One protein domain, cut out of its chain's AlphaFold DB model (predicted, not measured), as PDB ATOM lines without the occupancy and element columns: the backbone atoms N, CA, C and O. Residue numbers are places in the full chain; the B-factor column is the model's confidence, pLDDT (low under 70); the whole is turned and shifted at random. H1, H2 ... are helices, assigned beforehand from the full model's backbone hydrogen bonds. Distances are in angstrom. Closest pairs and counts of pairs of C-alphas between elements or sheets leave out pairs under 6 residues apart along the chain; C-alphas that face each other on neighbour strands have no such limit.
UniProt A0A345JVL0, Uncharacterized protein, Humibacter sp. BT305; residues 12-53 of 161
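What this domain is: This is residues 12 to 53 of the 161 residues of an uncharacterized protein of Humibacter sp. BT305 (UniProt A0A345JVL0). The model is an open string of four short helices in two groups, one at each end of the long axis: H1 and H2 make a corner at one end, H3 and H4 follow each other at the other, and residues 28 to 34 bridge between the groups. After H4 the backbone folds back along the long axis in a loop that runs to residue 53; residues 45 to 50, of which 45 belongs to H4, stick out. The printed part has 42 residues, with four named helices in the order H1, H2, H3, H4 and no named strand; its class is all helix. It is only just loose, close to compact, with a radius of gyration of the C-alphas of 11.2 A, and elongated, spanning 31 by 19 by 15 A.

How they stand to each other: H1, residues 14 to 17, and H2, residues 20 to 27, only just touch, with 3 pairs of C-alphas within 8 A, and touch only at the corner by their tight link. Their closest C-alphas, those of Leu 17 and Arg 23, are 4.5 A apart. H3, residues 35 to 39, is apart from H1 and H2. H4, residues 41 to 45, is close to H3 but not clearly touching it; their closest C-alphas, those of Glu 37 and Trp 43, are 6.7 A apart. H4 is apart from H1 and H2. In H2, H3 and H4 every O i to N i+4 pair is within hydrogen-bond range; H1 is too short for such a pair, and its one O i to N i+3 pair is within range.

Where its parts are: H1 begins at C-alpha 14, (103.190, 101.563, 133.902). H2, the longest helix with 8 residues, measures 10.2 A from C-alpha 20 to C-alpha 27, at (107.909, 103.113, 144.657). H1 measures 5.1 A, H3 6.0 A and H4 5.9 A; H4 ends at C-alpha 45, (116.115, 85.325, 152.294).

The domain as a whole: The C-alphas farthest apart, those of Glu 18 and Glu 45, are 31.2 A apart. The printed part has no cut and no long link between its helices. Its mean pLDDT is 90.0, and no printed residue is under 70.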
ATOM      1  N   TRP A  12     104.403  97.009 131.373       83.56
ATOM      2  CA  TRP A  12     104.559  96.737 132.807       83.56
ATOM      3  C   TRP A  12     105.687  97.597 133.419       83.56
ATOM      4  O   TRP A  12     106.751  97.687 132.800       83.56
ATOM      5  N   PRO A  13     105.524  98.182 134.627       88.00
ATOM      6  CA  PRO A  13     104.330  98.229 135.491       88.00
ATOM      7  C   PRO A  13     103.481  99.509 135.297       88.00
ATOM      8  O   PRO A  13     102.740  99.910 136.191       88.00
ATOM      9  N   GLY A  14     103.612 100.183 134.155       86.31
ATOM     10  CA  GLY A  14     103.190 101.563 133.902       86.31
ATOM     11  C   GLY A  14     101.748 101.909 134.271       86.31
ATOM     12  O   GLY A  14     101.545 102.960 134.868       86.31
ATOM     13  N   SER A  15     100.768 101.038 134.010       83.94
ATOM     14  CA  SER A  15      99.356 101.316 134.335       83.94
ATOM     15  C   SER A  15      99.098 101.494 135.835       83.94
ATOM     16  O   SER A  15      98.267 102.313 136.224       83.94
ATOM     17  N   TYR A  16      99.836 100.788 136.700       85.50
ATOM     18  CA  TYR A  16      99.758 100.993 138.150       85.50
ATOM     19  C   TYR A  16     100.325 102.352 138.568       85.50
ATOM     20  O   TYR A  16      99.885 102.928 139.558       85.50
ATOM     21  N   LEU A  17     101.299 102.873 137.821       90.94
ATOM     22  CA  LEU A  17     102.023 104.094 138.173       90.94
ATOM     23  C   LEU A  17     101.334 105.375 137.688       90.94
ATOM     24  O   LEU A  17     101.789 106.469 138.020       90.94
ATOM     25  N   GLU A  18     100.239 105.259 136.932       90.44
ATOM     26  CA  GLU A  18      99.432 106.405 136.494       90.44
ATOM     27  C   GLU A  18      98.709 107.098 137.663       90.44
ATOM     28  O   GLU A  18      98.458 108.302 137.608       90.44
ATOM     29  N   ASP A  19      98.389 106.355 138.728       89.69
ATOM     30  CA  ASP A  19      97.765 106.891 139.938       89.69
ATOM     31  C   ASP A  19      98.819 107.218 141.005       89.69
ATOM     32  O   ASP A  19      99.644 106.383 141.371       89.69
ATOM     33  N   ASP A  20      98.787 108.437 141.547       90.56
ATOM     34  CA  ASP A  20      99.789 108.902 142.512       90.56
ATOM     35  C   ASP A  20      99.772 108.138 143.846       90.56
ATOM     36  O   ASP A  20     100.823 107.963 144.473       90.56
ATOM     37  N   ALA A  21      98.601 107.690 144.306       87.81
ATOM     38  CA  ALA A  21      98.501 106.918 145.538       87.81
ATOM     39  C   ALA A  21      99.095 105.520 145.333       87.81
ATOM     40  O   ALA A  21      99.928 105.093 146.133       87.81
ATOM     41  N   VAL A  22      98.738 104.854 144.230       90.56
ATOM     42  CA  VAL A  22      99.277 103.531 143.872       90.56
ATOM     43  C   VAL A  22     100.784 103.605 143.642       90.56
ATOM     44  O   VAL A  22     101.541 102.837 144.235       90.56
ATOM     45  N   ARG A  23     101.242 104.583 142.858       92.12
ATOM     46  CA  ARG A  23     102.662 104.824 142.590       92.12
ATOM     47  C   ARG A  23     103.464 104.971 143.879       92.12
ATOM     48  O   ARG A  23     104.493 104.321 144.031       92.12
ATOM     49  N   ARG A  24     102.990 105.767 144.847       91.38
ATOM     50  CA  ARG A  24     103.676 105.920 146.142       91.38
ATOM     51  C   ARG A  24     103.760 104.615 146.929       91.38
ATOM     52  O   ARG A  24     104.794 104.377 147.544       91.38
ATOM     53  N   CYS A  25     102.720 103.783 146.899       89.69
ATOM     54  CA  CYS A  25     102.734 102.472 147.552       89.69
ATOM     55  C   CYS A  25     103.743 101.500 146.922       89.69
ATOM     56  O   CYS A  25     104.272 100.647 147.627       89.69
ATOM     57  N   LEU A  26     104.008 101.618 145.617       91.38
ATOM     58  CA  LEU A  26     104.895 100.701 144.893       91.38
ATOM     59  C   LEU A  26     106.339 101.209 144.757       91.38
ATOM     60  O   LEU A  26     107.257 100.409 144.615       91.38
ATOM     61  N   GLU A  27     106.569 102.521 144.798       91.94
ATOM     62  CA  GLU A  27     107.909 103.113 144.657       91.94
ATOM     63  C   GLU A  27     108.595 103.400 146.004       91.94
ATOM     64  O   GLU A  27     109.779 103.758 146.030       91.94
ATOM     65  N   ILE A  28     107.864 103.296 147.121       89.94
ATOM     66  CA  ILE A  28     108.364 103.608 148.464       89.94
ATOM     67  C   ILE A  28     108.011 102.461 149.432       89.94
ATOM     68  O   ILE A  28     106.853 102.349 149.835       89.94
ATOM     69  N   PRO A  29     108.996 101.656 149.877       85.38
ATOM     70  CA  PRO A  29     110.424 101.740 149.553       85.38
ATOM     71  C   PRO A  29     110.731 101.364 148.093       85.38
ATOM     72  O   PRO A  29     109.956 100.683 147.429       85.38
ATOM     73  N   ARG A  30     111.887 101.817 147.592       88.56
ATOM     74  CA  ARG A  30     112.358 101.479 146.239       88.56
ATOM     75  C   ARG A  30     112.667  99.982 146.136       88.56
ATOM     76  O   ARG A  30     113.075  99.385 147.126       88.56
ATOM     77  N   GLY A  31     112.539  99.422 144.933       88.94
ATOM     78  CA  GLY A  31     112.943  98.045 144.615       88.94
ATOM     79  C   GLY A  31     111.787  97.068 144.382       88.94
ATOM     80  O   GLY A  31     111.982  96.052 143.731       88.94
ATOM     81  N   LEU A  32     110.555  97.398 144.793       89.75
ATOM     82  CA  LEU A  32     109.394  96.498 144.655       89.75
ATOM     83  C   LEU A  32     108.996  96.169 143.207       89.75
ATOM     84  O   LEU A  32     108.243  95.229 142.969       89.75
ATOM     85  N   LEU A  33     109.470  96.961 142.248       91.44
ATOM     86  CA  LEU A  33     109.207  96.795 140.818       91.44
ATOM     87  C   LEU A  33     110.474  96.436 140.027       91.44
ATOM     88  O   LEU A  33     110.413  96.311 138.805       91.44
ATOM     89  N   ASP A  34     111.611  96.289 140.711       91.94
ATOM     90  CA  ASP A  34     112.892  95.926 140.113       91.94
ATOM     91  C   ASP A  34     113.052  94.400 140.129       91.94
ATOM     92  O   ASP A  34     113.121  93.772 141.184       91.94
ATOM     93  N   LEU A  35     113.083  93.784 138.947       92.31
ATOM     94  CA  LEU A  35     113.132  92.325 138.831       92.31
ATOM     95  C   LEU A  35     114.457  91.735 139.309       92.31
ATOM     96  O   LEU A  35     114.454  90.600 139.791       92.31
ATOM     97  N   ASP A  36     115.554  92.482 139.196       92.94
ATOM     98  CA  ASP A  36     116.860  92.023 139.664       92.94
ATOM     99  C   ASP A  36     116.902  92.045 141.198       92.94
ATOM    100  O   ASP A  36     117.362  91.082 141.814       92.94
ATOM    101  N   GLU A  37     116.317  93.076 141.818       92.81
ATOM    102  CA  GLU A  37     116.139  93.153 143.274       92.81
ATOM    103  C   GLU A  37     115.256  92.006 143.787       92.81
ATOM    104  O   GLU A  37     115.667  91.264 144.677       92.81
ATOM    105  N   LEU A  38     114.080  91.780 143.185       91.31
ATOM    106  CA  LEU A  38     113.175  90.688 143.580       91.31
ATOM    107  C   LEU A  38     113.784  89.289 143.354       91.31
ATOM    108  O   LEU A  38     113.379  88.305 143.986       91.31
ATOM    109  N   ALA A  39     114.737  89.170 142.425       90.69
ATOM    110  CA  ALA A  39     115.465  87.937 142.156       90.69
ATOM    111  C   ALA A  39     116.707  87.747 143.043       90.69
ATOM    112  O   ALA A  39     117.261  86.638 143.050       90.69
ATOM    113  N   SER A  40     117.130  88.779 143.777       92.19
ATOM    114  CA  SER A  40     118.320  88.743 144.625       92.19
ATOM    115  C   SER A  40     118.202  87.704 145.753       92.19
ATOM    116  O   SER A  40     117.097  87.409 146.235       92.19
ATOM    117  N   PRO A  41     119.325  87.105 146.189       92.94
ATOM    118  CA  PRO A  41     119.360  86.294 147.403       92.94
ATOM    119  C   PRO A  41     118.855  87.060 148.628       92.94
ATOM    120  O   PRO A  41     118.053  86.527 149.388       92.94
ATOM    121  N   GLU A  42     119.253  88.324 148.776       92.94
ATOM    122  CA  GLU A  42     118.899  89.180 149.907       92.94
ATOM    123  C   GLU A  42     117.381  89.345 150.034       92.94
ATOM    124  O   GLU A  42     116.830  89.166 151.123       92.94
ATOM    125  N   TRP A  43     116.688  89.615 148.924       90.88
ATOM    126  CA  TRP A  43     115.227  89.690 148.903       90.88
ATOM    127  C   TRP A  43     114.583  88.355 149.280       90.88
ATOM    128  O   TRP A  43     113.691  88.310 150.125       90.88
ATOM    129  N   ARG A  44     115.048  87.252 148.681       89.00
ATOM    130  CA  ARG A  44     114.467  85.910 148.882       89.00
ATOM    131  C   ARG A  44     114.697  85.345 150.280       89.00
ATOM    132  O   ARG A  44     113.909  84.520 150.734       89.00
ATOM    133  N   GLU A  45     115.776  85.747 150.934       91.19
ATOM    134  CA  GLU A  45     116.115  85.325 152.294       91.19
ATOM    135  C   GLU A  45     115.491  86.240 153.356       91.19
ATOM    136  O   GLU A  45     115.368  85.848 154.520       91.19
ATOM    137  N   THR A  46     115.038  87.435 152.966       92.19
ATOM    138  CA  THR A  46     114.361  88.365 153.870       92.19
ATOM    139  C   THR A  46     112.863  88.082 153.943       92.19
ATOM    140  O   THR A  46     112.162  87.964 152.942       92.19
ATOM    141  N   SER A  47     112.331  88.020 155.165       89.81
ATOM    142  CA  SER A  47     110.896  87.831 155.375       89.81
ATOM    143  C   SER A  47     110.147  89.160 155.294       89.81
ATOM    144  O   SER A  47     110.185  89.966 156.226       89.81
ATOM    145  N   PHE A  48     109.409  89.349 154.200       89.62
ATOM    146  CA  PHE A  48     108.401  90.401 154.055       89.62
ATOM    147  C   PHE A  48     107.011  89.768 153.895       89.62
ATOM    148  O   PHE A  48     106.556  89.594 152.767       89.62
ATOM    149  N   PRO A  49     106.299  89.417 154.984       89.50
ATOM    150  CA  PRO A  49     105.080  88.603 154.900       89.50
ATOM    151  C   PRO A  49     103.981  89.149 153.978       89.50
ATOM    152  O   PRO A  49     103.228  88.369 153.410       89.50
ATOM    153  N   ALA A  50     103.902  90.470 153.801       88.75
ATOM    154  CA  ALA A  50     102.901  91.099 152.942       88.75
ATOM    155  C   ALA A  50     103.149  90.902 151.431       88.75
ATOM    156  O   ALA A  50     102.207  91.008 150.654       88.75
ATOM    157  N   ILE A  51     104.397  90.662 151.005       89.81
ATOM    158  CA  ILE A  51     104.808  90.756 149.586       89.81
ATOM    159  C   ILE A  51     105.895  89.751 149.158       89.81
ATOM    160  O   ILE A  51     106.238  89.677 147.983       89.81
ATOM    161  N   GLY A  52     106.461  88.987 150.092       89.81
ATOM    162  CA  GLY A  52     107.606  88.096 149.876       89.81
ATOM    163  C   GLY A  52     107.243  86.613 149.794       89.81
ATOM    164  O   GLY A  52     108.124  85.764 149.909       89.81
ATOM    165  N   LEU A  53     105.959  86.271 149.653       91.88
ATOM    166  CA  LEU A  53     105.536  84.876 149.554       91.88
ATOM    167  C   LEU A  53     106.038  84.253 148.243       91.88
ATOM    168  O   LEU A  53     105.612  84.633 147.156       91.88
TER     169      LEU A  53